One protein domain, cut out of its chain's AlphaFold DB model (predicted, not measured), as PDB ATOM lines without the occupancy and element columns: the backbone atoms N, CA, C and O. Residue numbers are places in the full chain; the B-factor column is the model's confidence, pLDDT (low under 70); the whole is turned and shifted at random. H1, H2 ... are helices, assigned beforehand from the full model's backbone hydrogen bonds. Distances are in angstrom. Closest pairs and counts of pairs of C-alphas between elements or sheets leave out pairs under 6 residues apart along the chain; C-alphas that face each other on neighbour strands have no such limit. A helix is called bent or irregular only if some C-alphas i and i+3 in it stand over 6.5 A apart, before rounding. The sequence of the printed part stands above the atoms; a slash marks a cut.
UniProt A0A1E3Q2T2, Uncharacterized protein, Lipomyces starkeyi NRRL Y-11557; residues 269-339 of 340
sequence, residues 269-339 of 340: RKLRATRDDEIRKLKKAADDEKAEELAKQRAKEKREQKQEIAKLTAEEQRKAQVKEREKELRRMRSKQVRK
ATOM      1  N   ARG A 269     158.498  42.802  54.822       93.38
ATOM      2  CA  ARG A 269     158.231  44.239  54.980       93.38
ATOM      3  C   ARG A 269     159.513  45.044  55.155       93.38
ATOM      4  O   ARG A 269     159.633  46.109  54.559       93.38
ATOM      5  N   LYS A 270     160.465  44.541  55.943       92.88
ATOM      6  CA  LYS A 270     161.768  45.187  56.146       92.88
ATOM      7  C   LYS A 270     162.578  45.232  54.850       92.88
ATOM      8  O   LYS A 270     163.117  46.278  54.515       92.88
ATOM      9  N   LEU A 271     162.619  44.123  54.113       92.38
ATOM     10  CA  LEU A 271     163.310  44.020  52.827       92.38
ATOM     11  C   LEU A 271     162.724  45.004  51.806       92.38
ATOM     12  O   LEU A 271     163.469  45.753  51.169       92.38
ATOM     13  N   ARG A 272     161.391  45.064  51.700       91.44
ATOM     14  CA  ARG A 272     160.699  46.043  50.848       91.44
ATOM     15  C   ARG A 272     160.980  47.480  51.276       91.44
ATOM     16  O   ARG A 272     161.317  48.286  50.423       91.44
ATOM     17  N   ALA A 273     160.939  47.779  52.575       93.19
ATOM     18  CA  ALA A 273     161.228  49.118  53.085       93.19
ATOM     19  C   ALA A 273     162.644  49.595  52.716       93.19
ATOM     20  O   ALA A 273     162.791  50.713  52.234       93.19
ATOM     21  N   THR A 274     163.666  48.738  52.852       92.00
ATOM     22  CA  THR A 274     165.033  49.064  52.403       92.00
ATOM     23  C   THR A 274     165.055  49.420  50.914       92.00
ATOM     24  O   THR A 274     165.664  50.410  50.521       92.00
ATOM     25  N   ARG A 275     164.362  48.635  50.080       91.44
ATOM     26  CA  ARG A 275     164.322  48.830  48.621       91.44
ATOM     27  C   ARG A 275     163.576  50.119  48.246       91.44
ATOM     28  O   ARG A 275     164.060  50.888  47.418       91.44
ATOM     29  N   ASP A 276     162.453  50.400  48.901       92.44
ATOM     30  CA  ASP A 276     161.671  51.626  48.703       92.44
ATOM     31  C   ASP A 276     162.449  52.885  49.123       92.44
ATOM     32  O   ASP A 276     162.389  53.912  48.438       92.44
ATOM     33  N   ASP A 277     163.217  52.808  50.214       92.88
ATOM     34  CA  ASP A 277     164.070  53.902  50.683       92.88
ATOM     35  C   ASP A 277     165.201  54.213  49.693       92.88
ATOM     36  O   ASP A 277     165.478  55.387  49.426       92.88
ATOM     37  N   GLU A 278     165.825  53.194  49.098       91.06
ATOM     38  CA  GLU A 278     166.840  53.381  48.055       91.06
ATOM     39  C   GLU A 278     166.237  53.992  46.783       91.06
ATOM     40  O   GLU A 278     166.746  54.995  46.275       91.06
ATOM     41  N   ILE A 279     165.080  53.500  46.328       91.31
ATOM     42  CA  ILE A 279     164.351  54.097  45.196       91.31
ATOM     43  C   ILE A 279     163.996  55.563  45.487       91.31
ATOM     44  O   ILE A 279     164.089  56.422  44.603       91.31
ATOM     45  N   ARG A 280     163.610  55.892  46.724       92.88
ATOM     46  CA  ARG A 280     163.317  57.272  47.133       92.88
ATOM     47  C   ARG A 280     164.560  58.162  47.091       92.88
ATOM     48  O   ARG A 280     164.445  59.314  46.667       92.88
ATOM     49  N   LYS A 281     165.729  57.656  47.498       91.00
ATOM     50  CA  LYS A 281     167.007  58.382  47.385       91.00
ATOM     51  C   LYS A 281     167.364  58.657  45.926       91.00
ATOM     52  O   LYS A 281     167.734  59.786  45.618       91.00
ATOM     53  N   LEU A 282     167.178  57.680  45.037       90.69
ATOM     54  CA  LEU A 282     167.415  57.846  43.597       90.69
ATOM     55  C   LEU A 282     166.489  58.897  42.982       90.69
ATOM     56  O   LEU A 282     166.952  59.783  42.270       90.69
ATOM     57  N   LYS A 283     165.192  58.855  43.308       90.25
ATOM     58  CA  LYS A 283     164.226  59.866  42.846       90.25
ATOM     59  C   LYS A 283     164.612  61.267  43.306       90.25
ATOM     60  O   LYS A 283     164.623  62.188  42.500       90.25
ATOM     61  N   LYS A 284     164.986  61.413  44.580       92.44
ATOM     62  CA  LYS A 284     165.426  62.702  45.119       92.44
ATOM     63  C   LYS A 284     166.691  63.209  44.421       92.44
ATOM     64  O   LYS A 284     166.735  64.375  44.058       92.44
ATOM     65  N   ALA A 285     167.681  62.344  44.203       90.00
ATOM     66  CA  ALA A 285     168.900  62.714  43.488       90.00
ATOM     67  C   ALA A 285     168.598  63.178  42.051       90.00
ATOM     68  O   ALA A 285     169.114  64.205  41.622       90.00
ATOM     69  N   ALA A 286     167.705  62.477  41.346       89.62
ATOM     70  CA  ALA A 286     167.276  62.856  40.002       89.62
ATOM     71  C   ALA A 286     166.500  64.188  39.975       89.62
ATOM     72  O   ALA A 286     166.652  64.977  39.043       89.62
ATOM     73  N   ASP A 287     165.666  64.455  40.982       89.38
ATOM     74  CA  ASP A 287     164.939  65.722  41.101       89.38
ATOM     75  C   ASP A 287     165.883  66.891  41.431       89.38
ATOM     76  O   ASP A 287     165.740  67.974  40.856       89.38
ATOM     77  N   ASP A 288     166.866  66.669  42.307       90.19
ATOM     78  CA  ASP A 288     167.888  67.656  42.672       90.19
ATOM     79  C   ASP A 288     168.785  67.995  41.463       90.19
ATOM     80  O   ASP A 288     169.036  69.174  41.197       90.19
ATOM     81  N   GLU A 289     169.189  66.997  40.667       88.69
ATOM     82  CA  GLU A 289     169.960  67.193  39.430       88.69
ATOM     83  C   GLU A 289     169.174  68.019  38.400       88.69
ATOM     84  O   GLU A 289     169.665  69.037  37.901       88.69
ATOM     85  N   LYS A 290     167.902  67.674  38.159       89.44
ATOM     86  CA  LYS A 290     167.015  68.458  37.280       89.44
ATOM     87  C   LYS A 290     166.825  69.889  37.779       89.44
ATOM     88  O   LYS A 290     166.784  70.831  36.982       89.44
ATOM     89  N   ALA A 291     166.688  70.084  39.090       90.56
ATOM     90  CA  ALA A 291     166.556  71.414  39.676       90.56
ATOM     91  C   ALA A 291     167.834  72.248  39.488       90.56
ATOM     92  O   ALA A 291     167.743  73.442  39.178       90.56
ATOM     93  N   GLU A 292     169.013  71.634  39.624       90.25
ATOM     94  CA  GLU A 292     170.301  72.283  39.381       90.25
ATOM     95  C   GLU A 292     170.487  72.646  37.901       90.25
ATOM     96  O   GLU A 292     170.895  73.769  37.590       90.25
ATOM     97  N   GLU A 293     170.128  71.755  36.975       89.69
ATOM     98  CA  GLU A 293     170.157  72.033  35.535       89.69
ATOM     99  C   GLU A 293     169.246  73.206  35.161       89.69
ATOM    100  O   GLU A 293     169.685  74.146  34.490       89.69
ATOM    101  N   LEU A 294     168.007  73.222  35.661       89.31
ATOM    102  CA  LEU A 294     167.072  74.330  35.450       89.31
ATOM    103  C   LEU A 294     167.581  75.639  36.069       89.31
ATOM    104  O   LEU A 294     167.388  76.718  35.498       89.31
ATOM    105  N   ALA A 295     168.238  75.583  37.229       90.12
ATOM    106  CA  ALA A 295     168.848  76.756  37.849       90.12
ATOM    107  C   ALA A 295     170.024  77.289  37.016       90.12
ATOM    108  O   ALA A 295     170.116  78.502  36.804       90.12
ATOM    109  N   LYS A 296     170.874  76.401  36.484       90.56
ATOM    110  CA  LYS A 296     171.977  76.753  35.576       90.56
ATOM    111  C   LYS A 296     171.462  77.355  34.270       90.56
ATOM    112  O   LYS A 296     171.995  78.379  33.845       90.56
ATOM    113  N   GLN A 297     170.417  76.789  33.665       88.62
ATOM    114  CA  GLN A 297     169.784  77.343  32.460       88.62
ATOM    115  C   GLN A 297     169.217  78.741  32.725       88.62
ATOM    116  O   GLN A 297     169.590  79.692  32.044       88.62
ATOM    117  N   ARG A 298     168.436  78.917  33.799       88.94
ATOM    118  CA  ARG A 298     167.909  80.236  34.192       88.94
ATOM    119  C   ARG A 298     169.012  81.249  34.498       88.94
ATOM    120  O   ARG A 298     168.835  82.441  34.254       88.94
ATOM    121  N   ALA A 299     170.132  80.815  35.072       87.56
ATOM    122  CA  ALA A 299     171.276  81.684  35.332       87.56
ATOM    123  C   ALA A 299     171.988  82.098  34.033       87.56
ATOM    124  O   ALA A 299     172.362  83.266  33.907       87.56
ATOM    125  N   LYS A 300     172.135  81.179  33.067       89.62
ATOM    126  CA  LYS A 300     172.662  81.473  31.725       89.62
ATOM    127  C   LYS A 300     171.756  82.445  30.972       89.62
ATOM    128  O   LYS A 300     172.237  83.506  30.593       89.62
ATOM    129  N   GLU A 301     170.454  82.172  30.897       86.25
ATOM    130  CA  GLU A 301     169.472  83.065  30.259       86.25
ATOM    131  C   GLU A 301     169.496  84.470  30.872       86.25
ATOM    132  O   GLU A 301     169.530  85.470  30.161       86.25
ATOM    133  N   LYS A 302     169.536  84.579  32.207       84.75
ATOM    134  CA  LYS A 302     169.653  85.886  32.875       84.75
ATOM    135  C   LYS A 302     170.967  86.594  32.553       84.75
ATOM    136  O   LYS A 302     170.995  87.821  32.500       84.75
ATOM    137  N   ARG A 303     172.070  85.857  32.401       84.81
ATOM    138  CA  ARG A 303     173.373  86.433  32.048       84.81
ATOM    139  C   ARG A 303     173.380  86.926  30.603       84.81
ATOM    140  O   ARG A 303     173.870  88.025  30.364       84.81
ATOM    141  N   GLU A 304     172.806  86.160  29.684       86.19
ATOM    142  CA  GLU A 304     172.644  86.528  28.274       86.19
ATOM    143  C   GLU A 304     171.732  87.750  28.130       86.19
ATOM    144  O   GLU A 304     172.148  88.743  27.541       86.19
ATOM    145  N   GLN A 305     170.574  87.769  28.800       80.25
ATOM    146  CA  GLN A 305     169.680  88.936  28.830       80.25
ATOM    147  C   GLN A 305     170.387  90.193  29.354       80.25
ATOM    148  O   GLN A 305     170.233  91.276  28.794       80.25
ATOM    149  N   LYS A 306     171.214  90.073  30.403       79.56
ATOM    150  CA  LYS A 306     172.017  91.204  30.902       79.56
ATOM    151  C   LYS A 306     173.055  91.681  29.885       79.56
ATOM    152  O   LYS A 306     173.292  92.882  29.792       79.56
ATOM    153  N   GLN A 307     173.670  90.767  29.138       81.44
ATOM    154  CA  GLN A 307     174.623  91.112  28.081       81.44
ATOM    155  C   GLN A 307     173.937  91.764  26.875       81.44
ATOM    156  O   GLN A 307     174.505  92.684  26.295       81.44
ATOM    157  N   GLU A 308     172.725  91.341  26.518       79.50
ATOM    158  CA  GLU A 308     171.921  91.981  25.470       79.50
ATOM    159  C   GLU A 308     171.485  93.390  25.873       79.50
ATOM    160  O   GLU A 308     171.668  94.329  25.104       79.50
ATOM    161  N   ILE A 309     171.002  93.571  27.108       72.44
ATOM    162  CA  ILE A 309     170.621  94.893  27.624       72.44
ATOM    163  C   ILE A 309     171.834  95.834  27.666       72.44
ATOM    164  O   ILE A 309     171.701  97.012  27.344       72.44
ATOM    165  N   ALA A 310     173.029  95.329  27.993       75.25
ATOM    166  CA  ALA A 310     174.259  96.122  27.987       75.25
ATOM    167  C   ALA A 310     174.685  96.606  26.584       75.25
ATOM    168  O   ALA A 310     175.414  97.591  26.488       75.25
ATOM    169  N   LYS A 311     174.229  95.948  25.507       78.50
ATOM    170  CA  LYS A 311     174.493  96.357  24.115       78.50
ATOM    171  C   LYS A 311     173.523  97.429  23.596       78.50
ATOM    172  O   LYS A 311     173.777  97.987  22.533       78.50
ATOM    173  N   LEU A 312     172.428  97.715  24.311       77.12
ATOM    174  CA  LEU A 312     171.419  98.707  23.915       77.12
ATOM    175  C   LEU A 312     171.828 100.144  24.272       77.12
ATOM    176  O   LEU A 312     172.659 100.380  25.150       77.12
ATOM    177  N   THR A 313     171.184 101.113  23.623       72.62
ATOM    178  CA  THR A 313     171.369 102.559  23.813       72.62
ATOM    179  C   THR A 313     170.943 103.043  25.215       72.62
ATOM    180  O   THR A 313     170.068 102.456  25.853       72.62
ATOM    181  N   ALA A 314     171.517 104.146  25.719       71.31
ATOM    182  CA  ALA A 314     171.349 104.599  27.114       71.31
ATOM    183  C   ALA A 314     169.887 104.869  27.553       71.31
ATOM    184  O   ALA A 314     169.536 104.646  28.715       71.31
ATOM    185  N   GLU A 315     169.014 105.319  26.645       71.88
ATOM    186  CA  GLU A 315     167.583 105.509  26.936       71.88
ATOM    187  C   GLU A 315     166.805 104.186  27.019       71.88
ATOM    188  O   GLU A 315     165.901 104.032  27.847       71.88
ATOM    189  N   GLU A 316     167.178 103.197  26.207       72.94
ATOM    190  CA  GLU A 316     166.542 101.876  26.176       72.94
ATOM    191  C   GLU A 316     166.941 101.031  27.390       72.94
ATOM    192  O   GLU A 316     166.094 100.343  27.967       72.94
ATOM    193  N   GLN A 317     168.180 101.174  27.869       67.31
ATOM    194  CA  GLN A 317     168.633 100.572  29.127       67.31
ATOM    195  C   GLN A 317     167.807 101.056  30.329       67.31
ATOM    196  O   GLN A 317     167.405 100.249  31.171       67.31
ATOM    197  N   ARG A 318     167.487 102.358  30.399       72.06
ATOM    198  CA  ARG A 318     166.663 102.924  31.486       72.06
ATOM    199  C   ARG A 318     165.229 102.389  31.456       72.06
ATOM    200  O   ARG A 318     164.701 102.014  32.502       72.06
ATOM    201  N   LYS A 319     164.612 102.282  30.272       77.69
ATOM    202  CA  LYS A 319     163.269 101.685  30.117       77.69
ATOM    203  C   LYS A 319     163.250 100.195  30.481       77.69
ATOM    204  O   LYS A 319     162.312  99.748  31.144       77.69
ATOM    205  N   ALA A 320     164.281  99.439  30.102       71.31
ATOM    206  CA  ALA A 320     164.400  98.022  30.445       71.31
ATOM    207  C   ALA A 320     164.522  97.800  31.966       71.31
ATOM    208  O   ALA A 320     163.800  96.970  32.519       71.31
ATOM    209  N   GLN A 321     165.346  98.596  32.657       71.44
ATOM    210  CA  GLN A 321     165.547  98.496  34.111       71.44
ATOM    211  C   GLN A 321     164.286  98.830  34.926       71.44
ATOM    212  O   GLN A 321     163.993  98.163  35.922       71.44
ATOM    213  N   VAL A 322     163.504  99.834  34.506       79.00
ATOM    214  CA  VAL A 322     162.230 100.186  35.165       79.00
ATOM    215  C   VAL A 322     161.209  99.053  35.011       79.00
ATOM    216  O   VAL A 322     160.587  98.641  35.992       79.00
ATOM    217  N   LYS A 323     161.100  98.481  33.807       80.12
ATOM    218  CA  LYS A 323     160.192  97.361  33.515       80.12
ATOM    219  C   LYS A 323     160.587  96.073  34.251       80.12
ATOM    220  O   LYS A 323     159.718  95.281  34.624       80.12
ATOM    221  N   GLU A 324     161.881  95.852  34.479       76.75
ATOM    222  CA  GLU A 324     162.384  94.723  35.271       76.75
ATOM    223  C   GLU A 324     162.043  94.881  36.764       76.75
ATOM    224  O   GLU A 324     161.497  93.948  37.363       76.75
ATOM    225  N   ARG A 325     162.230  96.082  37.338       77.38
ATOM    226  CA  ARG A 325     161.815  96.397  38.721       77.38
ATOM    227  C   ARG A 325     160.317  96.214  38.946       77.38
ATOM    228  O   ARG A 325     159.920  95.634  39.956       77.38
ATOM    229  N   GLU A 326     159.475  96.660  38.015       81.94
ATOM    230  CA  GLU A 326     158.023  96.450  38.117       81.94
ATOM    231  C   GLU A 326     157.650  94.961  38.094       81.94
ATOM    232  O   GLU A 326     156.801  94.516  38.877       81.94
ATOM    233  N   LYS A 327     158.305  94.157  37.244       81.88
ATOM    234  CA  LYS A 327     158.104  92.700  37.217       81.88
ATOM    235  C   LYS A 327     158.521  92.034  38.530       81.88
ATOM    236  O   LYS A 327     157.817  91.126  38.984       81.88
ATOM    237  N   GLU A 328     159.621  92.455  39.152       79.75
ATOM    238  CA  GLU A 328     160.041  91.933  40.459       79.75
ATOM    239  C   GLU A 328     159.069  92.312  41.577       79.75
ATOM    240  O   GLU A 328     158.642  91.432  42.330       79.75
ATOM    241  N   LEU A 329     158.634  93.573  41.638       82.06
ATOM    242  CA  LEU A 329     157.633  94.035  42.606       82.06
ATOM    243  C   LEU A 329     156.314  93.262  42.466       82.06
ATOM    244  O   LEU A 329     155.729  92.847  43.470       82.06
ATOM    245  N   ARG A 330     155.872  92.980  41.234       82.19
ATOM    246  CA  ARG A 330     154.670  92.171  40.978       82.19
ATOM    247  C   ARG A 330     154.845  90.714  41.421       82.19
ATOM    248  O   ARG A 330     153.927  90.153  42.016       82.19
ATOM    249  N   ARG A 331     156.025  90.117  41.202       80.88
ATOM    250  CA  ARG A 331     156.360  88.759  41.680       80.88
ATOM    251  C   ARG A 331     156.423  88.677  43.206       80.88
ATOM    252  O   ARG A 331     155.962  87.685  43.775       80.88
ATOM    253  N   MET A 332     156.969  89.696  43.874       75.38
ATOM    254  CA  MET A 332     157.007  89.766  45.339       75.38
ATOM    255  C   MET A 332     155.597  89.878  45.924       75.38
ATOM    256  O   MET A 332     155.243  89.083  46.795       75.38
ATOM    257  N   ARG A 333     154.759  90.764  45.368       79.81
ATOM    258  CA  ARG A 333     153.348  90.893  45.770       79.81
ATOM    259  C   ARG A 333     152.572  89.586  45.580       79.81
ATOM    260  O   ARG A 333     151.882  89.155  46.496       79.81
ATOM    261  N   SER A 334     152.747  88.883  44.456       73.81
ATOM    262  CA  SER A 334     152.062  87.596  44.228       73.81
ATOM    263  C   SER A 334     152.510  86.469  45.169       73.81
ATOM    264  O   SER A 334     151.741  85.548  45.427       73.81
ATOM    265  N   LYS A 335     153.748  86.516  45.686       73.62
ATOM    266  CA  LYS A 335     154.242  85.533  46.667       73.62
ATOM    267  C   LYS A 335     153.705  85.793  48.074       73.62
ATOM    268  O   LYS A 335     153.489  84.830  48.801       73.62
ATOM    269  N   GLN A 336     153.491  87.056  48.447       72.50
ATOM    270  CA  GLN A 336     152.886  87.420  49.734       72.50
ATOM    271  C   GLN A 336     151.415  86.996  49.807       72.50
ATOM    272  O   GLN A 336     151.010  86.406  50.799       72.50
ATOM    273  N   VAL A 337     150.652  87.183  48.725       73.12
ATOM    274  CA  VAL A 337     149.227  86.799  48.653       73.12
ATOM    275  C   VAL A 337     149.007  85.279  48.709       73.12
ATOM    276  O   VAL A 337     147.951  84.838  49.120       73.12
ATOM    277  N   ARG A 338     149.995  84.461  48.320       55.66
ATOM    278  CA  ARG A 338     149.907  82.987  48.380       55.66
ATOM    279  C   ARG A 338     150.297  82.378  49.735       55.66
ATOM    280  O   ARG A 338     150.225  81.161  49.874       55.66
ATOM    281  N   LYS A 339     150.811  83.188  50.666       52.62
ATOM    282  CA  LYS A 339     151.270  82.761  52.002       52.62
ATOM    283  C   LYS A 339     150.339  83.202  53.140       52.62
ATOM    284  O   LYS A 339     150.530  82.715  54.250       52.62
TER     285      LYS A 339
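AT A GLANCE: This is residues 269 to 339 of the 340 residues of an uncharacterized protein of Lipomyces starkeyi NRRL Y-11557 (UniProt A0A1E3Q2T2). A very long helix, H1, and a shorter one, H2, meet near their ends as a narrow V, with the free arms spreading apart and the space between them empty. H1 makes the longest axis, and after a tight turn H2 folds back beside its last part at an angle. The printed part has 71 residues with two named helices, H1 then H2, and no named strand; the class is all helix. It is extended, with a radius of gyration of the C-alphas of 21.0 A and spans of 68 by 31 by 5 A.

HOW THE PARTS SIT: H1, residues 269 to 310, and H2, residues 314 to 337, form a helical hairpin. They run opposite ways at a shallow tilt of 29 degrees. They only just touch, with 3 pairs of C-alphas within 8 A, through residues 309 to 310 of H1 and residues 317 to 320 of H2 alone. The closest C-alphas of the two helices are those of Ile 309 and Gln 317, 6.2 A apart, while their centres are 27.6 A apart. Residues 269 to 307, which belong to H1, stand free, and so do residues 322 to 339, of which 322 to 337 belong to H2. Every O i to N i+4 pair is within hydrogen-bond range in H1, and 19 of 20 are in H2.

IN THESE COORDINATES: H1 begins at C-alpha 269 at (158.231, 44.239, 54.980) and ends at C-alpha 310 at (174.259, 96.122, 27.987), 60.6 A from first to last C-alpha. H2 begins at C-alpha 314 at (171.349, 104.599, 27.114) and ends at C-alpha 337 at (149.227, 86.799, 48.653), 35.6 A from first to last C-alpha. Neither helix is bent.

THE WHOLE: The two C-alphas farthest apart are those of Arg 269 and Glu 315, 68.0 A. The printed part has no cut, and the link from H1 to H2, 3 residues, is tight. The mean pLDDT of the printed part is 82.8, and the model's confidence is under 70 at residue 317 and residues 338 to 339.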